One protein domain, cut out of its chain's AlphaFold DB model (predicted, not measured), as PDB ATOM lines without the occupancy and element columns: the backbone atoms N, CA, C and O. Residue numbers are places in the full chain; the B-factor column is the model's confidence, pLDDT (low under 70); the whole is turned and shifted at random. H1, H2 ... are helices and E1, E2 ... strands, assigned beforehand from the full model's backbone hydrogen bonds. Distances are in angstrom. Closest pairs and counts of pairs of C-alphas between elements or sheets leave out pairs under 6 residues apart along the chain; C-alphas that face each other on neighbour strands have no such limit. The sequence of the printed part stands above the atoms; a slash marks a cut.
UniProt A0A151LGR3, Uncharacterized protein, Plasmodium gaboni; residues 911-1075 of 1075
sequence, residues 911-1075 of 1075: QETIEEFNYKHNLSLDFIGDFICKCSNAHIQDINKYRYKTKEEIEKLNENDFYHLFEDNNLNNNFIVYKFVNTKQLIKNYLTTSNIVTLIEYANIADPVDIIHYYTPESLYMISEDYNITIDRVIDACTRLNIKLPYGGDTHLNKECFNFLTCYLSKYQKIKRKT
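This is residues 911 to 1075 of the 1075 residues of an uncharacterized protein of Plasmodium gaboni (UniProt A0A151LGR3). Two loose groups of helices sit on either side of a small two-strand sheet, E3 and E4: H1, H2, H6 and H7 on one side, H8, H9 and H10 on the other. Past a second small sheet, E1 and E2, the chain makes an arm with H4 and H5, which touch no helix; residues 1070 to 1075, at the far end of H10, stick out. The 165 printed residues hold ten named helices and four named strands, in the order H1 H2 H3 E1 H4 H5 E2 H6 H7 E3 H8 H9 E4 H10, with both sheets antiparallel. The class is mostly helix, and the whole is compact, with a radius of gyration of the C-alphas of 17.2 A and spans of 51 by 41 by 28 A.

Start at E3, residues 1015 to 1019, and its antiparallel neighbour E4, residues 1052 to 1054, where N 1016 and O 1053 are 2.9 A apart, within hydrogen-bond range. Look next at H2, residues 925 to 935: its closest C-alpha to E4 is Asp 926, 6.3 A from His 1052. H1, residues 914 to 921, touches H2, about perpendicular at 74 degrees, closest at C-alphas 918 and 925, 6.5 A. H6, residues 993 to 1003, is close to H1 but not clearly touching, at C-alphas 921 and 1003, 6.1 A; H7, residues 1008 to 1012, stands likewise to H2, at C-alphas 1011 and 927, 7.6 A. H9, residues 1031 to 1040, touches H8, residues 1020 to 1026, at C-alphas 1031 and 1024, 5.3 A. H10, residues 1055 to 1072, touches H9 with residues 1061 to 1065 alone, closest at C-alphas 1061 and 1038, 6.9 A. The helix packing is mostly crossed, with no touching pair at a shallow tilt. H3, residues 940 to 943, is close to H9 but not clearly touching, at C-alphas 940 and 1039, 6.7 A. E1, residues 946 to 948, and E2, residues 975 to 977, are antiparallel, with N 947 and O 976 2.9 A apart. H4, residues 951 to 955, and H5, residues 961 to 968, are apart. Each O i to N i+4 pair is within hydrogen-bond range in H1, H2, H4, H6, H7, H8 and H9, but 2 of 4 in H5 and 13 of 14 in H10; H3 is too short for one.

Find C-alpha 914 at (31.198, 29.786, 46.055), where H1 begins. H10 runs 25.4 A to C-alpha 1072 at (41.835, -9.597, 47.529); H6 spans 15.2 A and H2 15.1 A.

The farthest C-alphas, Gln 911 and Lys 1074, are 55.1 A apart, and the printed part has no cut. The links E2 to H6 and H9 to E4 are long. Confidence is under 70 at residues 911, 941, 947 to 979 and 1070 to 1075.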
ATOM      1  N   GLN A 911      31.937  39.961  48.399       63.38
ATOM      2  CA  GLN A 911      31.071  39.287  49.376       63.38
ATOM      3  C   GLN A 911      30.277  38.129  48.746       63.38
ATOM      4  O   GLN A 911      29.177  37.837  49.186       63.38
ATOM      5  N   GLU A 912      30.854  37.471  47.737       75.31
ATOM      6  CA  GLU A 912      30.213  36.387  46.981       75.31
ATOM      7  C   GLU A 912      30.475  35.007  47.619       75.31
ATOM      8  O   GLU A 912      31.588  34.724  48.099       75.31
ATOM      9  N   THR A 913      29.458  34.142  47.631       81.31
ATOM     10  CA  THR A 913      29.592  32.710  47.960       81.31
ATOM     11  C   THR A 913      30.254  31.926  46.821       81.31
ATOM     12  O   THR A 913      30.449  32.426  45.711       81.31
ATOM     13  N   ILE A 914      30.635  30.672  47.088       78.81
ATOM     14  CA  ILE A 914      31.198  29.786  46.055       78.81
ATOM     15  C   ILE A 914      30.139  29.428  44.997       78.81
ATOM     16  O   ILE A 914      30.483  29.252  43.829       78.81
ATOM     17  N   GLU A 915      28.863  29.367  45.383       79.12
ATOM     18  CA  GLU A 915      27.733  29.093  44.487       79.12
ATOM     19  C   GLU A 915      27.439  30.285  43.562       79.12
ATOM     20  O   GLU A 915      27.386  30.109  42.343       79.12
ATOM     21  N   GLU A 916      27.357  31.504  44.109       78.19
ATOM     22  CA  GLU A 916      27.195  32.744  43.328       78.19
ATOM     23  C   GLU A 916      28.334  32.945  42.322       78.19
ATOM     24  O   GLU A 916      28.098  33.264  41.159       78.19
ATOM     25  N   PHE A 917      29.581  32.726  42.745       81.12
ATOM     26  CA  PHE A 917      30.752  32.909  41.891       81.12
ATOM     27  C   PHE A 917      30.852  31.851  40.782       81.12
ATOM     28  O   PHE A 917      31.229  32.186  39.661       81.12
ATOM     29  N   ASN A 918      30.483  30.594  41.064       81.69
ATOM     30  CA  ASN A 918      30.301  29.562  40.038       81.69
ATOM     31  C   ASN A 918      29.287  30.033  38.984       81.69
ATOM     32  O   ASN A 918      29.625  30.090  37.805       81.69
ATOM     33  N   TYR A 919      28.094  30.460  39.411       81.75
ATOM     34  CA  TYR A 919      27.042  30.947  38.512       81.75
ATOM     35  C   TYR A 919      27.465  32.187  37.701       81.75
ATOM     36  O   TYR A 919      27.141  32.311  36.524       81.75
ATOM     37  N   LYS A 920      28.233  33.095  38.310       80.00
ATOM     38  CA  LYS A 920      28.707  34.344  37.698       80.00
ATOM     39  C   LYS A 920      29.867  34.161  36.710       80.00
ATOM     40  O   LYS A 920      30.007  34.960  35.787       80.00
ATOM     41  N   HIS A 921      30.714  33.149  36.909       77.62
ATOM     42  CA  HIS A 921      31.936  32.927  36.121       77.62
ATOM     43  C   HIS A 921      31.954  31.596  35.343       77.62
ATOM     44  O   HIS A 921      32.966  31.270  34.724       77.62
ATOM     45  N   ASN A 922      30.860  30.826  35.363       80.00
ATOM     46  CA  ASN A 922      30.700  29.502  34.741       80.00
ATOM     47  C   ASN A 922      31.807  28.481  35.100       80.00
ATOM     48  O   ASN A 922      32.078  27.542  34.348       80.00
ATOM     49  N   LEU A 923      32.461  28.648  36.256       82.00
ATOM     50  CA  LEU A 923      33.535  27.773  36.725       82.00
ATOM     51  C   LEU A 923      32.985  26.634  37.589       82.00
ATOM     52  O   LEU A 923      32.516  26.876  38.697       82.00
ATOM     53  N   SER A 924      33.148  25.391  37.120       84.06
ATOM     54  CA  SER A 924      32.756  24.180  37.861       84.06
ATOM     55  C   SER A 924      33.203  24.204  39.330       84.06
ATOM     56  O   SER A 924      34.361  24.509  39.635       84.06
ATOM     57  N   LEU A 925      32.302  23.802  40.233       83.19
ATOM     58  CA  LEU A 925      32.568  23.702  41.670       83.19
ATOM     59  C   LEU A 925      33.803  22.844  41.964       83.19
ATOM     60  O   LEU A 925      34.639  23.257  42.760       83.19
ATOM     61  N   ASP A 926      33.986  21.709  41.282       83.81
ATOM     62  CA  ASP A 926      35.169  20.858  41.465       83.81
ATOM     63  C   ASP A 926      36.475  21.590  41.113       83.81
ATOM     64  O   ASP A 926      37.471  21.438  41.819       83.81
ATOM     65  N   PHE A 927      36.463  22.471  40.104       85.38
ATOM     66  CA  PHE A 927      37.615  23.310  39.758       85.38
ATOM     67  C   PHE A 927      37.883  24.401  40.804       85.38
ATOM     68  O   PHE A 927      39.040  24.626  41.167       85.38
ATOM     69  N   ILE A 928      36.840  25.044  41.339       82.88
ATOM     70  CA  ILE A 928      36.981  26.012  42.441       82.88
ATOM     71  C   ILE A 928      37.497  25.301  43.707       82.88
ATOM     72  O   ILE A 928      38.394  25.809  44.382       82.88
ATOM     73  N   GLY A 929      37.004  24.094  43.994       82.38
ATOM     74  CA  GLY A 929      37.452  23.239  45.094       82.38
ATOM     75  C   GLY A 929      38.911  22.791  44.960       82.38
ATOM     76  O   GLY A 929      39.659  22.878  45.939       82.38
ATOM     77  N   ASP A 930      39.347  22.376  43.766       83.69
ATOM     78  CA  ASP A 930      40.752  22.053  43.465       83.69
ATOM     79  C   ASP A 930      41.644  23.305  43.578       83.69
ATOM     80  O   ASP A 930      42.737  23.241  44.149       83.69
ATOM     81  N   PHE A 931      41.173  24.473  43.124       84.25
ATOM     82  CA  PHE A 931      41.888  25.747  43.266       84.25
ATOM     83  C   PHE A 931      42.044  26.156  44.741       84.25
ATOM     84  O   PHE A 931      43.155  26.464  45.177       84.25
ATOM     85  N   ILE A 932      40.984  26.053  45.550       83.62
ATOM     86  CA  ILE A 932      41.043  26.237  47.011       83.62
ATOM     87  C   ILE A 932      42.000  25.219  47.648       83.62
ATOM     88  O   ILE A 932      42.835  25.589  48.474       83.62
ATOM     89  N   CYS A 933      41.967  23.949  47.235       82.25
ATOM     90  CA  CYS A 933      42.887  22.919  47.726       82.25
ATOM     91  C   CYS A 933      44.353  23.157  47.328       82.25
ATOM     92  O   CYS A 933      45.254  22.739  48.063       82.25
ATOM     93  N   LYS A 934      44.604  23.838  46.207       83.69
ATOM     94  CA  LYS A 934      45.932  24.234  45.717       83.69
ATOM     95  C   LYS A 934      46.463  25.490  46.414       83.69
ATOM     96  O   LYS A 934      47.649  25.544  46.729       83.69
ATOM     97  N   CYS A 935      45.601  26.469  46.684       81.31
ATOM     98  CA  CYS A 935      45.935  27.681  47.438       81.31
ATOM     99  C   CYS A 935      46.035  27.438  48.955       81.31
ATOM    100  O   CYS A 935      46.746  28.165  49.646       81.31
ATOM    101  N   SER A 936      45.336  26.430  49.486       76.69
ATOM    102  CA  SER A 936      45.323  26.130  50.916       76.69
ATOM    103  C   SER A 936      46.506  25.267  51.360       76.69
ATOM    104  O   SER A 936      46.669  24.113  50.946       76.69
ATOM    105  N   ASN A 937      47.260  25.794  52.326       71.44
ATOM    106  CA  ASN A 937      48.329  25.092  53.039       71.44
ATOM    107  C   ASN A 937      47.821  24.002  54.012       71.44
ATOM    108  O   ASN A 937      48.633  23.382  54.699       71.44
ATOM    109  N   ALA A 938      46.506  23.756  54.097       72.12
ATOM    110  CA  ALA A 938      45.937  22.727  54.966       72.12
ATOM    111  C   ALA A 938      46.480  21.323  54.636       72.12
ATOM    112  O   ALA A 938      46.621  20.935  53.467       72.12
ATOM    113  N   HIS A 939      46.784  20.559  55.687       73.75
ATOM    114  CA  HIS A 939      47.361  19.227  55.577       73.75
ATOM    115  C   HIS A 939      46.296  18.195  55.173       73.75
ATOM    116  O   HIS A 939      45.127  18.274  55.546       73.75
ATOM    117  N   ILE A 940      46.699  17.200  54.384       75.25
ATOM    118  CA  ILE A 940      45.764  16.304  53.688       75.25
ATOM    119  C   ILE A 940      44.915  15.422  54.618       75.25
ATOM    120  O   ILE A 940      43.820  15.010  54.246       75.25
ATOM    121  N   GLN A 941      45.393  15.164  55.838       68.19
ATOM    122  CA  GLN A 941      44.644  14.424  56.863       68.19
ATOM    123  C   GLN A 941      43.563  15.276  57.550       68.19
ATOM    124  O   GLN A 941      42.622  14.713  58.106       68.19
ATOM    125  N   ASP A 942      43.676  16.606  57.492       71.44
ATOM    126  CA  ASP A 942      42.666  17.527  58.021       71.44
ATOM    127  C   ASP A 942      41.555  17.779  56.992       71.44
ATOM    128  O   ASP A 942      40.391  17.892  57.368       71.44
ATOM    129  N   ILE A 943      41.914  17.798  55.699       73.88
ATOM    130  CA  ILE A 943      40.978  17.906  54.567       73.88
ATOM    131  C   ILE A 943      40.154  16.618  54.427       73.88
ATOM    132  O   ILE A 943      38.931  16.653  54.485       73.88
ATOM    133  N   ASN A 944      40.806  15.459  54.290       78.25
ATOM    134  CA  ASN A 944      40.139  14.187  53.979       78.25
ATOM    135  C   ASN A 944      39.586  13.479  55.241       78.25
ATOM    136  O   ASN A 944      39.739  12.265  55.410       78.25
ATOM    137  N   LYS A 945      39.009  14.237  56.175       71.44
ATOM    138  CA  LYS A 945      38.640  13.768  57.518       71.44
ATOM    139  C   LYS A 945      37.245  13.132  57.545       71.44
ATOM    140  O   LYS A 945      36.311  13.625  56.918       71.44
ATOM    141  N   TYR A 946      37.075  12.070  58.333       70.50
ATOM    142  CA  TYR A 946      35.785  11.397  58.541       70.50
ATOM    143  C   TYR A 946      35.626  10.879  59.985       70.50
ATOM    144  O   TYR A 946      36.620  10.674  60.686       70.50
ATOM    145  N   ARG A 947      34.383  10.683  60.454       65.62
ATOM    146  CA  ARG A 947      34.061  10.025  61.740       65.62
ATOM    147  C   ARG A 947      32.820   9.141  61.636       65.62
ATOM    148  O   ARG A 947      31.883   9.489  60.932       65.62
ATOM    149  N   TYR A 948      32.754   8.052  62.396       61.44
ATOM    150  CA  TYR A 948      31.515   7.275  62.526       61.44
ATOM    151  C   TYR A 948      30.441   8.047  63.314       61.44
ATOM    152  O   TYR A 948      30.770   8.809  64.231       61.44
ATOM    153  N   LYS A 949      29.164   7.839  62.967       61.44
ATOM    154  CA  LYS A 949      28.018   8.285  63.774       61.44
ATOM    155  C   LYS A 949      27.945   7.460  65.064       61.44
ATOM    156  O   LYS A 949      28.151   6.246  65.044       61.44
ATOM    157  N   THR A 950      27.620   8.095  66.186       64.12
ATOM    158  CA  THR A 950      27.222   7.379  67.409       64.12
ATOM    159  C   THR A 950      25.780   6.877  67.292       64.12
ATOM    160  O   THR A 950      25.005   7.378  66.481       64.12
ATOM    161  N   LYS A 951      25.387   5.888  68.109       56.09
ATOM    162  CA  LYS A 951      24.010   5.357  68.084       56.09
ATOM    163  C   LYS A 951      22.967   6.417  68.432       56.09
ATOM    164  O   LYS A 951      21.948   6.502  67.762       56.09
ATOM    165  N   GLU A 952      23.266   7.278  69.399       58.66
ATOM    166  CA  GLU A 952      22.385   8.389  69.763       58.66
ATOM    167  C   GLU A 952      22.230   9.428  68.642       58.66
ATOM    168  O   GLU A 952      21.173  10.032  68.524       58.66
ATOM    169  N   GLU A 953      23.251   9.640  67.803       60.56
ATOM    170  CA  GLU A 953      23.158  10.491  66.601       60.56
ATOM    171  C   GLU A 953      22.401   9.819  65.440       60.56
ATOM    172  O   GLU A 953      22.115  10.474  64.442       60.56
ATOM    173  N   ILE A 954      22.100   8.520  65.540       59.09
ATOM    174  CA  ILE A 954      21.248   7.787  64.592       59.09
ATOM    175  C   ILE A 954      19.804   7.770  65.110       59.09
ATOM    176  O   ILE A 954      18.885   8.074  64.363       59.09
ATOM    177  N   GLU A 955      19.608   7.484  66.400       56.53
ATOM    178  CA  GLU A 955      18.292   7.409  67.055       56.53
ATOM    179  C   GLU A 955      17.606   8.780  67.233       56.53
ATOM    180  O   GLU A 955      16.405   8.825  67.481       56.53
ATOM    181  N   LYS A 956      18.338   9.897  67.090       60.06
ATOM    182  CA  LYS A 956      17.797  11.273  67.139       60.06
ATOM    183  C   LYS A 956      17.389  11.847  65.771       60.06
ATOM    184  O   LYS A 956      16.930  12.983  65.735       60.06
ATOM    185  N   LEU A 957      17.565  11.109  64.670       51.41
ATOM    186  CA  LEU A 957      17.172  11.550  63.324       51.41
ATOM    187  C   LEU A 957      15.747  11.089  63.007       51.41
ATOM    188  O   LEU A 957      15.499   9.895  62.842       51.41
ATOM    189  N   ASN A 958      14.821  12.040  62.903       51.00
ATOM    190  CA  ASN A 958      13.442  11.790  62.493       51.00
ATOM    191  C   ASN A 958      13.329  11.766  60.961       51.00
ATOM    192  O   ASN A 958      14.227  12.199  60.242       51.00
ATOM    193  N   GLU A 959      12.190  11.301  60.444       50.16
ATOM    194  CA  GLU A 959      11.959  11.138  58.997       50.16
ATOM    195  C   GLU A 959      12.093  12.452  58.200       50.16
ATOM    196  O   GLU A 959      12.502  12.426  57.041       50.16
ATOM    197  N   ASN A 960      11.853  13.607  58.829       46.53
ATOM    198  CA  ASN A 960      12.056  14.923  58.209       46.53
ATOM    199  C   ASN A 960      13.541  15.338  58.160       46.53
ATOM    200  O   ASN A 960      13.959  16.008  57.217       46.53
ATOM    201  N   ASP A 961      14.356  14.905  59.128       45.84
ATOM    202  CA  ASP A 961      15.794  15.209  59.165       45.84
ATOM    203  C   ASP A 961      16.541  14.489  58.025       45.84
ATOM    204  O   ASP A 961      17.541  14.990  57.513       45.84
ATOM    205  N   PHE A 962      16.024  13.342  57.561       43.19
ATOM    206  CA  PHE A 962      16.551  12.636  56.387       43.19
ATOM    207  C   PHE A 962      16.521  13.479  55.104       43.19
ATOM    208  O   PHE A 962      17.407  13.306  54.269       43.19
ATOM    209  N   TYR A 963      15.556  14.392  54.944       43.44
ATOM    210  CA  TYR A 963      15.475  15.249  53.757       43.44
ATOM    211  C   TYR A 963      16.539  16.356  53.779       43.44
ATOM    212  O   TYR A 963      17.317  16.456  52.832       43.44
ATOM    213  N   HIS A 964      16.679  17.105  54.879       40.53
ATOM    214  CA  HIS A 964      17.736  18.126  54.995       40.53
ATOM    215  C   HIS A 964      19.162  17.542  54.962       40.53
ATOM    216  O   HIS A 964      20.106  18.222  54.551       40.53
ATOM    217  N   LEU A 965      19.353  16.274  55.347       40.59
ATOM    218  CA  LEU A 965      20.661  15.617  55.248       40.59
ATOM    219  C   LEU A 965      21.119  15.335  53.807       40.59
ATOM    220  O   LEU A 965      22.324  15.199  53.596       40.59
ATOM    221  N   PHE A 966      20.214  15.288  52.822       41.06
ATOM    222  CA  PHE A 966      20.604  15.211  51.407       41.06
ATOM    223  C   PHE A 966      21.131  16.542  50.853       41.06
ATOM    224  O   PHE A 966      21.871  16.529  49.873       41.06
ATOM    225  N   GLU A 967      20.792  17.672  51.477       42.47
ATOM    226  CA  GLU A 967      21.232  18.998  51.032       42.47
ATOM    227  C   GLU A 967      22.600  19.368  51.628       42.47
ATOM    228  O   GLU A 967      23.546  19.636  50.887       42.47
ATOM    229  N   ASP A 968      22.743  19.351  52.959       36.91
ATOM    230  CA  ASP A 968      23.907  19.980  53.606       36.91
ATOM    231  C   ASP A 968      25.045  19.027  54.025       36.91
ATOM    232  O   ASP A 968      26.198  19.458  54.090       36.91
ATOM    233  N   ASN A 969      24.802  17.734  54.283       40.69
ATOM    234  CA  ASN A 969      25.870  16.795  54.679       40.69
ATOM    235  C   ASN A 969      25.607  15.360  54.196       40.69
ATOM    236  O   ASN A 969      25.024  14.565  54.932       40.69
ATOM    237  N   ASN A 970      26.122  15.006  53.009       47.41
ATOM    238  CA  ASN A 970      25.939  13.687  52.391       47.41
ATOM    239  C   ASN A 970      26.376  12.529  53.301       47.41
ATOM    240  O   ASN A 970      27.564  12.223  53.459       47.41
ATOM    241  N   LEU A 971      25.369  11.882  53.886       44.44
ATOM    242  CA  LEU A 971      25.505  10.987  55.022       44.44
ATOM    243  C   LEU A 971      25.137   9.551  54.651       44.44
ATOM    244  O   LEU A 971      24.076   9.036  54.999       44.44
ATOM    245  N   ASN A 972      26.067   8.868  53.985       48.44
ATOM    246  CA  ASN A 972      25.978   7.421  53.836       48.44
ATOM    247  C   ASN A 972      25.980   6.778  55.245       48.44
ATOM    248  O   ASN A 972      26.784   7.141  56.104       48.44
ATOM    249  N   ASN A 973      25.025   5.878  55.510       50.03
ATOM    250  CA  ASN A 973      24.270   5.817  56.779       50.03
ATOM    251  C   ASN A 973      25.051   5.654  58.110       50.03
ATOM    252  O   ASN A 973      24.460   5.824  59.176       50.03
ATOM    253  N   ASN A 974      26.352   5.347  58.088       52.44
ATOM    254  CA  ASN A 974      27.149   4.993  59.270       52.44
ATOM    255  C   ASN A 974      28.234   6.020  59.675       52.44
ATOM    256  O   ASN A 974      28.775   5.913  60.779       52.44
ATOM    257  N   PHE A 975      28.594   6.995  58.831       58.72
ATOM    258  CA  PHE A 975      29.723   7.912  59.087       58.72
ATOM    259  C   PHE A 975      29.549   9.274  58.403       58.72
ATOM    260  O   PHE A 975      29.013   9.382  57.310       58.72
ATOM    261  N   ILE A 976      30.060  10.317  59.051       60.84
ATOM    262  CA  ILE A 976      30.153  11.685  58.542       60.84
ATOM    263  C   ILE A 976      31.506  11.838  57.839       60.84
ATOM    264  O   ILE A 976      32.551  11.683  58.478       60.84
ATOM    265  N   VAL A 977      31.493  12.185  56.553       62.62
ATOM    266  CA  VAL A 977      32.663  12.746  55.862       62.62
ATOM    267  C   VAL A 977      32.599  14.263  56.016       62.62
ATOM    268  O   VAL A 977      31.553  14.857  55.771       62.62
ATOM    269  N   TYR A 978      33.688  14.901  56.442       63.59
ATOM    270  CA  TYR A 978      33.717  16.357  56.578       63.59
ATOM    271  C   TYR A 978      33.973  17.005  55.211       63.59
ATOM    272  O   TYR A 978      34.975  16.704  54.564       63.59
ATOM    273  N   LYS A 979      33.092  17.919  54.784       67.75
ATOM    274  CA  LYS A 979      33.377  18.831  53.666       67.75
ATOM    275  C   LYS A 979      34.405  19.865  54.135       67.75
ATOM    276  O   LYS A 979      34.206  20.500  55.169       67.75
ATOM    277  N   PHE A 980      35.510  20.018  53.405       71.38
ATOM    278  CA  PHE A 980      36.531  21.030  53.701       71.38
ATOM    279  C   PHE A 980      36.119  22.408  53.162       71.38
ATOM    280  O   PHE A 980      36.379  23.437  53.788       71.38
ATOM    281  N   VAL A 981      35.433  22.414  52.019       73.50
ATOM    282  CA  VAL A 981      34.852  23.597  51.386       73.50
ATOM    283  C   VAL A 981      33.332  23.553  51.555       73.50
ATOM    284  O   VAL A 981      32.685  22.612  51.097       73.50
ATOM    285  N   ASN A 982      32.761  24.565  52.209       77.06
ATOM    286  CA  ASN A 982      31.320  24.793  52.271       77.06
ATOM    287  C   ASN A 982      30.933  25.756  51.140       77.06
ATOM    288  O   ASN A 982      31.439  26.874  51.075       77.06
ATOM    289  N   THR A 983      30.053  25.314  50.247       74.94
ATOM    290  CA  THR A 983      29.660  26.041  49.033       74.94
ATOM    291  C   THR A 983      28.842  27.305  49.345       74.94
ATOM    292  O   THR A 983      29.039  28.339  48.705       74.94
ATOM    293  N   LYS A 984      28.058  27.280  50.431       75.50
ATOM    294  CA  LYS A 984      27.287  28.417  50.967       75.50
ATOM    295  C   LYS A 984      28.143  29.456  51.715       75.50
ATOM    296  O   LYS A 984      27.611  30.414  52.271       75.50
ATOM    297  N   GLN A 985      29.466  29.276  51.797       77.44
ATOM    298  CA  GLN A 985      30.371  30.172  52.525       77.44
ATOM    299  C   GLN A 985      31.143  31.107  51.576       77.44
ATOM    300  O   GLN A 985      31.597  30.706  50.507       77.44
ATOM    301  N   LEU A 986      31.327  32.367  51.999       78.06
ATOM    302  CA  LEU A 986      31.999  33.409  51.210       78.06
ATOM    303  C   LEU A 986      33.422  33.017  50.786       78.06
ATOM    304  O   LEU A 986      34.233  32.620  51.630       78.06
ATOM    305  N   ILE A 987      33.762  33.242  49.512       78.69
ATOM    306  CA  ILE A 987      35.069  32.880  48.928       78.69
ATOM    307  C   ILE A 987      36.245  33.520  49.668       78.69
ATOM    308  O   ILE A 987      37.284  32.878  49.846       78.69
ATOM    309  N   LYS A 988      36.080  34.758  50.153       77.00
ATOM    310  CA  LYS A 988      37.106  35.506  50.904       77.00
ATOM    311  C   LYS A 988      37.617  34.788  52.165       77.00
ATOM    312  O   LYS A 988      38.672  35.137  52.681       77.00
ATOM    313  N   ASN A 989      36.881  33.787  52.656       79.50
ATOM    314  CA  ASN A 989      37.282  32.956  53.792       79.50
ATOM    315  C   ASN A 989      38.280  31.845  53.401       79.50
ATOM    316  O   ASN A 989      38.959  31.299  54.268       79.50
ATOM    317  N   TYR A 990      38.365  31.507  52.109       78.38
ATOM    318  CA  TYR A 990      39.209  30.442  51.556       78.38
ATOM    319  C   TYR A 990      40.343  30.968  50.664       78.38
ATOM    320  O   TYR A 990      41.408  30.351  50.598       78.38
ATOM    321  N   LEU A 991      40.123  32.086  49.965       82.00
ATOM    322  CA  LEU A 991      41.046  32.665  48.990       82.00
ATOM    323  C   LEU A 991      41.359  34.130  49.319       82.00
ATOM    324  O   LEU A 991      40.484  34.896  49.714       82.00
ATOM    325  N   THR A 992      42.611  34.538  49.100       82.12
ATOM    326  CA  THR A 992      43.011  35.952  49.146       82.12
ATOM    327  C   THR A 992      42.538  36.683  47.891       82.12
ATOM    328  O   THR A 992      42.402  36.070  46.832       82.12
ATOM    329  N   THR A 993      42.380  38.008  47.957       77.12
ATOM    330  CA  THR A 993      41.986  38.844  46.806       77.12
ATOM    331  C   THR A 993      42.846  38.585  45.565       77.12
ATOM    332  O   THR A 993      42.310  38.466  44.469       77.12
ATOM    333  N   SER A 994      44.163  38.398  45.729       79.69
ATOM    334  CA  SER A 994      45.068  38.058  44.618       79.69
ATOM    335  C   SER A 994      44.727  36.716  43.967       79.69
ATOM    336  O   SER A 994      44.739  36.620  42.744       79.69
ATOM    337  N   ASN A 995      44.405  35.686  44.758       83.00
ATOM    338  CA  ASN A 995      44.026  34.376  44.224       83.00
ATOM    339  C   ASN A 995      42.686  34.455  43.475       83.00
ATOM    340  O   ASN A 995      42.515  33.782  42.464       83.00
ATOM    341  N   ILE A 996      41.745  35.274  43.960       81.06
ATOM    342  CA  ILE A 996      40.426  35.454  43.336       81.06
ATOM    343  C   ILE A 996      40.552  36.230  42.018       81.06
ATOM    344  O   ILE A 996      39.939  35.835  41.033       81.06
ATOM    345  N   VAL A 997      41.405  37.261  41.950       78.75
ATOM    346  CA  VAL A 997      41.720  37.948  40.684       78.75
ATOM    347  C   VAL A 997      42.290  36.962  39.663       78.75
ATOM    348  O   VAL A 997      41.766  36.889  38.558       78.75
ATOM    349  N   THR A 998      43.260  36.118  40.036       83.50
ATOM    350  CA  THR A 998      43.787  35.073  39.135       83.50
ATOM    351  C   THR A 998      42.725  34.044  38.717       83.50
ATOM    352  O   THR A 998      42.778  33.520  37.605       83.50
ATOM    353  N   LEU A 999      41.739  33.755  39.573       84.19
ATOM    354  CA  LEU A 999      40.622  32.861  39.248       84.19
ATOM    355  C   LEU A 999      39.654  33.498  38.232       84.19
ATOM    356  O   LEU A 999      39.217  32.820  37.304       84.19
ATOM    357  N   ILE A1000      39.384  34.802  38.356       81.81
ATOM    358  CA  ILE A1000      38.593  35.594  37.397       81.81
ATOM    359  C   ILE A1000      39.347  35.750  36.065       81.81
ATOM    360  O   ILE A1000      38.764  35.564  35.001       81.81
ATOM    361  N   GLU A1001      40.651  36.040  36.099       80.06
ATOM    362  CA  GLU A1001      41.510  36.081  34.906       80.06
ATOM    363  C   GLU A1001      41.487  34.745  34.151       80.06
ATOM    364  O   GLU A1001      41.405  34.741  32.926       80.06
ATOM    365  N   TYR A1002      41.502  33.618  34.871       83.62
ATOM    366  CA  TYR A1002      41.376  32.294  34.265       83.62
ATOM    367  C   TYR A1002      39.979  32.047  33.670       83.62
ATOM    368  O   TYR A1002      39.891  31.587  32.532       83.62
ATOM    369  N   ALA A1003      38.901  32.403  34.383       80.31
ATOM    370  CA  ALA A1003      37.525  32.300  33.877       80.31
ATOM    371  C   ALA A1003      37.314  33.085  32.570       80.31
ATOM    372  O   ALA A1003      36.645  32.616  31.659       80.31
ATOM    373  N   ASN A1004      37.946  34.255  32.449       77.25
ATOM    374  CA  ASN A1004      37.871  35.104  31.258       77.25
ATOM    375  C   ASN A1004      38.690  34.579  30.055       77.25
ATOM    376  O   ASN A1004      38.660  35.193  28.988       77.25
ATOM    377  N   ILE A1005      39.462  33.496  30.220       77.88
ATOM    378  CA  ILE A1005      40.370  32.934  29.201       77.88
ATOM    379  C   ILE A1005      40.004  31.485  28.833       77.88
ATOM    380  O   ILE A1005      40.244  31.069  27.699       77.88
ATOM    381  N   ALA A1006      39.471  30.707  29.775       76.06
ATOM    382  CA  ALA A1006      39.193  29.285  29.605       76.06
ATOM    383  C   ALA A1006      37.741  29.013  29.180       76.06
ATOM    384  O   ALA A1006      36.807  29.628  29.687       76.06
ATOM    385  N   ASP A1007      37.544  28.042  28.285       77.31
ATOM    386  CA  ASP A1007      36.209  27.560  27.925       77.31
ATOM    387  C   ASP A1007      35.639  26.699  29.078       77.31
ATOM    388  O   ASP A1007      36.288  25.724  29.486       77.31
ATOM    389  N   PRO A1008      34.448  27.012  29.629       74.62
ATOM    390  CA  PRO A1008      33.850  26.227  30.709       74.62
ATOM    391  C   PRO A1008      33.560  24.774  30.298       74.62
ATOM    392  O   PRO A1008      33.624  23.874  31.139       74.62
ATOM    393  N   VAL A1009      33.310  24.511  29.009       77.00
ATOM    394  CA  VAL A1009      33.117  23.158  28.476       77.00
ATOM    395  C   VAL A1009      34.411  22.355  28.583       77.00
ATOM    396  O   VAL A1009      34.372  21.210  29.040       77.00
ATOM    397  N   ASP A1010      35.562  22.939  28.235       76.31
ATOM    398  CA  ASP A1010      36.864  22.274  28.386       76.31
ATOM    399  C   ASP A1010      37.159  21.971  29.862       76.31
ATOM    400  O   ASP A1010      37.585  20.858  30.177       76.31
ATOM    401  N   ILE A1011      36.879  22.909  30.781       76.44
ATOM    402  CA  ILE A1011      37.079  22.719  32.231       76.44
ATOM    403  C   ILE A1011      36.288  21.510  32.741       76.44
ATOM    404  O   ILE A1011      36.860  20.646  33.410       76.44
ATOM    405  N   ILE A1012      34.998  21.409  32.400       76.19
ATOM    406  CA  ILE A1012      34.146  20.273  32.789       76.19
ATOM    407  C   ILE A1012      34.734  18.954  32.261       76.19
ATOM    408  O   ILE A1012      34.797  17.963  32.992       76.19
ATOM    409  N   HIS A1013      35.271  18.945  31.037       80.06
ATOM    410  CA  HIS A1013      35.914  17.767  30.453       80.06
ATOM    411  C   HIS A1013      37.247  17.354  31.113       80.06
ATOM    412  O   HIS A1013      37.754  16.283  30.764       80.06
ATOM    413  N   TYR A1014      37.821  18.091  32.072       82.69
ATOM    414  CA  TYR A1014      38.969  17.599  32.861       82.69
ATOM    415  C   TYR A1014      38.577  16.677  34.027       82.69
ATOM    416  O   TYR A1014      39.428  15.915  34.500       82.69
ATOM    417  N   TYR A1015      37.313  16.693  34.454       85.56
ATOM    418  CA  TYR A1015      36.796  15.894  35.570       85.56
ATOM    419  C   TYR A1015      36.081  14.623  35.087       85.56
ATOM    420  O   TYR A1015      35.784  14.459  33.898       85.56
ATOM    421  N   THR A1016      35.863  13.673  35.997       82.94
ATOM    422  CA  THR A1016      35.026  12.489  35.755       82.94
ATOM    423  C   THR A1016      33.610  12.700  36.291       82.94
ATOM    424  O   THR A1016      33.479  13.192  37.406       82.94
ATOM    425  N   PRO A1017      32.553  12.255  35.584       79.81
ATOM    426  CA  PRO A1017      31.171  12.344  36.077       79.81
ATOM    427  C   PRO A1017      30.876  11.386  37.249       79.81
ATOM    428  O   PRO A1017      29.784  11.397  37.805       79.81
ATOM    429  N   GLU A1018      31.833  10.529  37.612       80.88
ATOM    430  CA  GLU A1018      31.781   9.661  38.787       80.88
ATOM    431  C   GLU A1018      32.362  10.393  40.007       80.88
ATOM    432  O   GLU A1018      33.550  10.734  40.030       80.88
ATOM    433  N   SER A1019      31.536  10.605  41.035       84.00
ATOM    434  CA  SER A1019      31.987  11.039  42.364       84.00
ATOM    435  C   SER A1019      32.625   9.877  43.138       84.00
ATOM    436  O   SER A1019      32.439   8.703  42.798       84.00
ATOM    437  N   LEU A1020      33.349  10.164  44.228       81.06
ATOM    438  CA  LEU A1020      33.947   9.106  45.058       81.06
ATOM    439  C   LEU A1020      32.913   8.101  45.595       81.06
ATOM    440  O   LEU A1020      33.252   6.925  45.757       81.06
ATOM    441  N   TYR A1021      31.671   8.527  45.848       80.12
ATOM    442  CA  TYR A1021      30.589   7.613  46.218       80.12
ATOM    443  C   TYR A1021      30.274   6.606  45.101       80.12
ATOM    444  O   TYR A1021      30.264   5.407  45.381       80.12
ATOM    445  N   MET A1022      30.133   7.045  43.846       79.12
ATOM    446  CA  MET A1022      29.900   6.142  42.705       79.12
ATOM    447  C   MET A1022      31.074   5.173  42.504       79.12
ATOM    448  O   MET A1022      30.874   3.964  42.418       79.12
ATOM    449  N   ILE A1023      32.314   5.673  42.588       81.69
ATOM    450  CA  ILE A1023      33.533   4.843  42.530       81.69
ATOM    451  C   ILE A1023      33.540   3.777  43.646       81.69
ATOM    452  O   ILE A1023      34.038   2.666  43.445       81.69
ATOM    453  N   SER A1024      32.988   4.078  44.827       80.69
ATOM    454  CA  SER A1024      32.887   3.114  45.934       80.69
ATOM    455  C   SER A1024      31.882   1.983  45.650       80.69
ATOM    456  O   SER A1024      32.158   0.820  45.968       80.69
ATOM    457  N   GLU A1025      30.774   2.295  44.969       79.31
ATOM    458  CA  GLU A1025      29.760   1.329  44.530       79.31
ATOM    459  C   GLU A1025      30.279   0.454  43.382       79.31
ATOM    460  O   GLU A1025      30.310  -0.773  43.515       79.31
ATOM    461  N   ASP A1026      30.779   1.065  42.302       81.25
ATOM    462  CA  ASP A1026      31.231   0.366  41.090       81.25
ATOM    463  C   ASP A1026      32.434  -0.570  41.362       81.25
ATOM    464  O   ASP A1026      32.566  -1.636  40.750       81.25
ATOM    465  N   TYR A1027      33.293  -0.248  42.342       78.50
ATOM    466  CA  TYR A1027      34.374  -1.141  42.796       78.50
ATOM    467  C   TYR A1027      33.976  -2.094  43.942       78.50
ATOM    468  O   TYR A1027      34.779  -2.973  44.287       78.50
ATOM    469  N   ASN A1028      32.774  -1.948  44.514       76.56
ATOM    470  CA  ASN A1028      32.257  -2.668  45.688       76.56
ATOM    471  C   ASN A1028      33.250  -2.656  46.873       76.56
ATOM    472  O   ASN A1028      33.755  -3.687  47.345       76.56
ATOM    473  N   ILE A1029      33.601  -1.440  47.302       77.31
ATOM    474  CA  ILE A1029      34.565  -1.130  48.366       77.31
ATOM    475  C   ILE A1029      33.959  -0.027  49.245       77.31
ATOM    476  O   ILE A1029      33.465   0.958  48.720       77.31
ATOM    477  N   THR A1030      34.024  -0.148  50.578       78.12
ATOM    478  CA  THR A1030      33.498   0.910  51.464       78.12
ATOM    479  C   THR A1030      34.222   2.235  51.220       78.12
ATOM    480  O   THR A1030      35.450   2.258  51.112       78.12
ATOM    481  N   ILE A1031      33.472   3.338  51.139       77.25
ATOM    482  CA  ILE A1031      34.000   4.685  50.863       77.25
ATOM    483  C   ILE A1031      35.136   5.084  51.820       77.25
ATOM    484  O   ILE A1031      36.108   5.675  51.361       77.25
ATOM    485  N   ASP A1032      35.117   4.658  53.090       72.50
ATOM    486  CA  ASP A1032      36.238   4.844  54.032       72.50
ATOM    487  C   ASP A1032      37.566   4.347  53.444       72.50
ATOM    488  O   ASP A1032      38.579   5.027  53.549       72.50
ATOM    489  N   ARG A1033      37.566   3.194  52.758       75.88
ATOM    490  CA  ARG A1033      38.751   2.618  52.094       75.88
ATOM    491  C   ARG A1033      39.136   3.352  50.812       75.88
ATOM    492  O   ARG A1033      40.293   3.261  50.404       75.88
ATOM    493  N   VAL A1034      38.195   4.049  50.176       82.06
ATOM    494  CA  VAL A1034      38.450   4.919  49.018       82.06
ATOM    495  C   VAL A1034      39.079   6.233  49.490       82.06
ATOM    496  O   VAL A1034      40.097   6.642  48.942       82.06
ATOM    497  N   ILE A1035      38.587   6.827  50.581       82.19
ATOM    498  CA  ILE A1035      39.187   8.004  51.235       82.19
ATOM    499  C   ILE A1035      40.577   7.658  51.813       82.19
ATOM    500  O   ILE A1035      41.543   8.403  51.615       82.19
ATOM    501  N   ASP A1036      40.734   6.482  52.432       79.62
ATOM    502  CA  ASP A1036      42.032   5.922  52.841       79.62
ATOM    503  C   ASP A1036      42.972   5.687  51.644       79.62
ATOM    504  O   ASP A1036      44.189   5.801  51.786       79.62
ATOM    505  N   ALA A1037      42.452   5.351  50.459       83.81
ATOM    506  CA  ALA A1037      43.259   5.243  49.246       83.81
ATOM    507  C   ALA A1037      43.677   6.630  48.733       83.81
ATOM    508  O   ALA A1037      44.858   6.835  48.464       83.81
ATOM    509  N   CYS A1038      42.762   7.602  48.674       84.19
ATOM    510  CA  CYS A1038      43.051   8.979  48.267       84.19
ATOM    511  C   CYS A1038      44.095   9.647  49.174       84.19
ATOM    512  O   CYS A1038      45.068  10.204  48.671       84.19
ATOM    513  N   THR A1039      43.977   9.508  50.500       83.31
ATOM    514  CA  THR A1039      44.998  10.008  51.445       83.31
ATOM    515  C   THR A1039      46.361   9.338  51.247       83.31
ATOM    516  O   THR A1039      47.380  10.022  51.288       83.31
ATOM    517  N   ARG A1040      46.415   8.027  50.962       82.56
ATOM    518  CA  ARG A1040      47.669   7.306  50.639       82.56
ATOM    519  C   ARG A1040      48.260   7.673  49.275       82.56
ATOM    520  O   ARG A1040      49.452   7.457  49.066       82.56
ATOM    521  N   LEU A1041      47.442   8.183  48.357       84.25
ATOM    522  CA  LEU A1041      47.833   8.669  47.029       84.25
ATOM    523  C   LEU A1041      48.125  10.182  47.007       84.25
ATOM    524  O   LEU A1041      48.472  10.710  45.956       84.25
ATOM    525  N   ASN A1042      48.025  10.867  48.152       83.19
ATOM    526  CA  ASN A1042      48.133  12.322  48.301       83.19
ATOM    527  C   ASN A1042      47.095  13.146  47.496       83.19
ATOM    528  O   ASN A1042      47.369  14.282  47.115       83.19
ATOM    529  N   ILE A1043      45.892  12.604  47.279       85.06
ATOM    530  CA  ILE A1043      44.763  13.289  46.627       85.06
ATOM    531  C   ILE A1043      43.933  14.031  47.693       85.06
ATOM    532  O   ILE A1043      43.413  13.391  48.611       85.06
ATOM    533  N   LYS A1044      43.810  15.364  47.590       83.88
ATOM    534  CA  LYS A1044      42.921  16.194  48.434       83.88
ATOM    535  C   LYS A1044      41.460  16.053  47.974       83.88
ATOM    536  O   LYS A1044      41.223  15.837  46.793       83.88
ATOM    537  N   LEU A1045      40.499  16.171  48.894       84.75
ATOM    538  CA  LEU A1045      39.062  16.005  48.623       84.75
ATOM    539  C   LEU A1045      38.250  17.208  49.164       84.75
ATOM    540  O   LEU A1045      37.756  17.129  50.291       84.75
ATOM    541  N   PRO A1046      38.113  18.328  48.420       79.50
ATOM    542  CA  PRO A1046      37.446  19.550  48.900       79.50
ATOM    543  C   PRO A1046      36.019  19.323  49.420       79.50
ATOM    544  O   PRO A1046      35.646  19.883  50.453       79.50
ATOM    545  N   TYR A1047      35.250  18.462  48.749       78.19
ATOM    546  CA  TYR A1047      33.844  18.180  49.056       78.19
ATOM    547  C   TYR A1047      33.644  16.788  49.683       78.19
ATOM    548  O   TYR A1047      32.539  16.249  49.710       78.19
ATOM    549  N   GLY A1048      34.716  16.173  50.200       78.94
ATOM    550  CA  GLY A1048      34.660  14.831  50.776       78.94
ATOM    551  C   GLY A1048      34.282  13.777  49.729       78.94
ATOM    552  O   GLY A1048      34.910  13.706  48.671       78.94
ATOM    553  N   GLY A1049      33.263  12.962  50.020       71.19
ATOM    554  CA  GLY A1049      32.765  11.912  49.116       71.19
ATOM    555  C   GLY A1049      32.061  12.430  47.853       71.19
ATOM    556  O   GLY A1049      31.949  11.685  46.880       71.19
ATOM    557  N   ASP A1050      31.652  13.703  47.852       74.06
ATOM    558  CA  ASP A1050      30.951  14.349  46.732       74.06
ATOM    559  C   ASP A1050      31.921  14.830  45.636       74.06
ATOM    560  O   ASP A1050      31.496  15.114  44.523       74.06
ATOM    561  N   THR A1051      33.222  14.905  45.945       82.88
ATOM    562  CA  THR A1051      34.279  15.389  45.039       82.88
ATOM    563  C   THR A1051      34.331  14.560  43.749       82.88
ATOM    564  O   THR A1051      34.499  13.336  43.815       82.88
ATOM    565  N   HIS A1052      34.299  15.213  42.584       85.62
ATOM    566  CA  HIS A1052      34.677  14.588  41.317       85.62
ATOM    567  C   HIS A1052      36.191  14.659  41.133       85.62
ATOM    568  O   HIS A1052      36.828  15.685  41.370       85.62
ATOM    569  N   LEU A1053      36.803  13.561  40.695       84.44
ATOM    570  CA  LEU A1053      38.243  13.543  40.464       84.44
ATOM    571  C   LEU A1053      38.575  14.098  39.080       84.44
ATOM    572  O   LEU A1053      37.947  13.745  38.081       84.44
ATOM    573  N   ASN A1054      39.639  14.900  38.995       86.50
ATOM    574  CA  ASN A1054      40.279  15.140  37.708       86.50
ATOM    575  C   ASN A1054      40.782  13.807  37.112       86.50
ATOM    576  O   ASN A1054      41.129  12.860  37.832       86.50
ATOM    577  N   LYS A1055      40.826  13.724  35.779       84.31
ATOM    578  CA  LYS A1055      41.137  12.486  35.042       84.31
ATOM    579  C   LYS A1055      42.475  11.846  35.430       84.31
ATOM    580  O   LYS A1055      42.602  10.625  35.344       84.31
ATOM    581  N   GLU A1056      43.468  12.609  35.883       84.06
ATOM    582  CA  GLU A1056      44.730  12.039  36.374       84.06
ATOM    583  C   GLU A1056      44.543  11.346  37.730       84.06
ATOM    584  O   GLU A1056      44.872  10.165  37.872       84.06
ATOM    585  N   CYS A1057      43.945  12.034  38.708       85.25
ATOM    586  CA  CYS A1057      43.663  11.483  40.037       85.25
ATOM    587  C   CYS A1057      42.743  10.255  39.969       85.25
ATOM    588  O   CYS A1057      43.000   9.260  40.651       85.25
ATOM    589  N   PHE A1058      41.735  10.278  39.092       86.81
ATOM    590  CA  PHE A1058      40.875   9.127  38.810       86.81
ATOM    591  C   PHE A1058      41.673   7.921  38.289       86.81
ATOM    592  O   PHE A1058      41.543   6.808  38.806       86.81
ATOM    593  N   ASN A1059      42.558   8.130  37.308       85.44
ATOM    594  CA  ASN A1059      43.417   7.073  36.769       85.44
ATOM    595  C   ASN A1059      44.395   6.518  37.823       85.44
ATOM    596  O   ASN A1059      44.645   5.311  37.857       85.44
ATOM    597  N   PHE A1060      44.920   7.350  38.731       86.06
ATOM    598  CA  PHE A1060      45.735   6.870  39.852       86.06
ATOM    599  C   PHE A1060      44.921   6.052  40.867       86.06
ATOM    600  O   PHE A1060      45.376   4.978  41.279       86.06
ATOM    601  N   LEU A1061      43.717   6.506  41.232       86.81
ATOM    602  CA  LEU A1061      42.837   5.815  42.178       86.81
ATOM    603  C   LEU A1061      42.356   4.465  41.632       86.81
ATOM    604  O   LEU A1061      42.548   3.439  42.283       86.81
ATOM    605  N   THR A1062      41.814   4.416  40.417       85.88
ATOM    606  CA  THR A1062      41.360   3.166  39.773       85.88
ATOM    607  C   THR A1062      42.513   2.175  39.558       85.88
ATOM    608  O   THR A1062      42.372   0.968  39.794       85.88
ATOM    609  N   CYS A1063      43.715   2.661  39.229       85.38
ATOM    610  CA  CYS A1063      44.940   1.856  39.165       85.38
ATOM    611  C   CYS A1063      45.385   1.317  40.543       85.38
ATOM    612  O   CYS A1063      46.039   0.272  40.612       85.38
ATOM    613  N   TYR A1064      45.028   1.979  41.649       85.69
ATOM    614  CA  TYR A1064      45.242   1.489  43.016       85.69
ATOM    615  C   TYR A1064      44.161   0.480  43.441       85.69
ATOM    616  O   TYR A1064      44.491  -0.631  43.864       85.69
ATOM    617  N   LEU A1065      42.878   0.812  43.260       84.81
ATOM    618  CA  LEU A1065      41.738  -0.038  43.627       84.81
ATOM    619  C   LEU A1065      41.732  -1.360  42.844       84.81
ATOM    620  O   LEU A1065      41.543  -2.425  43.433       84.81
ATOM    621  N   SER A1066      42.046  -1.341  41.546       82.12
ATOM    622  CA  SER A1066      42.162  -2.564  40.735       82.12
ATOM    623  C   SER A1066      43.342  -3.459  41.152       82.12
ATOM    624  O   SER A1066      43.236  -4.686  41.086       82.12
ATOM    625  N   LYS A1067      44.456  -2.892  41.647       79.62
ATOM    626  CA  LYS A1067      45.539  -3.670  42.286       79.62
ATOM    627  C   LYS A1067      45.077  -4.262  43.616       79.62
ATOM    628  O   LYS A1067      45.351  -5.432  43.875       79.62
ATOM    629  N   TYR A1068      44.339  -3.502  44.423       73.12
ATOM    630  CA  TYR A1068      43.785  -3.966  45.696       73.12
ATOM    631  C   TYR A1068      42.784  -5.122  45.502       73.12
ATOM    632  O   TYR A1068      42.915  -6.158  46.153       73.12
ATOM    633  N   GLN A1069      41.865  -5.025  44.532       70.00
ATOM    634  CA  GLN A1069      40.985  -6.134  44.137       70.00
ATOM    635  C   GLN A1069      41.778  -7.365  43.656       70.00
ATOM    636  O   GLN A1069      41.466  -8.487  44.051       70.00
ATOM    637  N   LYS A1070      42.833  -7.182  42.845       67.50
ATOM    638  CA  LYS A1070      43.708  -8.280  42.376       67.50
ATOM    639  C   LYS A1070      44.505  -8.955  43.500       67.50
ATOM    640  O   LYS A1070      44.908 -10.104  43.324       67.50
ATOM    641  N   ILE A1071      44.720  -8.279  44.629       62.97
ATOM    642  CA  ILE A1071      45.268  -8.875  45.856       62.97
ATOM    643  C   ILE A1071      44.158  -9.617  46.613       62.97
ATOM    644  O   ILE A1071      44.326 -10.797  46.892       62.97
ATOM    645  N   LYS A1072      42.994  -8.987  46.841       60.91
ATOM    646  CA  LYS A1072      41.835  -9.597  47.529       60.91
ATOM    647  C   LYS A1072      41.290 -10.858  46.829       60.91
ATOM    648  O   LYS A1072      40.689 -11.696  47.480       60.91
ATOM    649  N   ARG A1073      41.492 -11.017  45.513       56.25
ATOM    650  CA  ARG A1073      41.162 -12.249  44.755       56.25
ATOM    651  C   ARG A1073      42.246 -13.345  44.820       56.25
ATOM    652  O   ARG A1073      42.095 -14.372  44.168       56.25
ATOM    653  N   LYS A1074      43.353 -13.118  45.536       48.03
ATOM    654  CA  LYS A1074      44.481 -14.057  45.714       48.03
ATOM    655  C   LYS A1074      44.742 -14.436  47.180       48.03
ATOM    656  O   LYS A1074      45.688 -15.177  47.440       48.03
ATOM    657  N   THR A1075      43.950 -13.894  48.103       42.34
ATOM    658  CA  THR A1075      44.016 -14.093  49.559       42.34
ATOM    659  C   THR A1075      42.686 -14.617  50.062       42.34
ATOM    660  O   THR A1075      42.701 -15.663  50.735       42.34
TER     661      THR A1075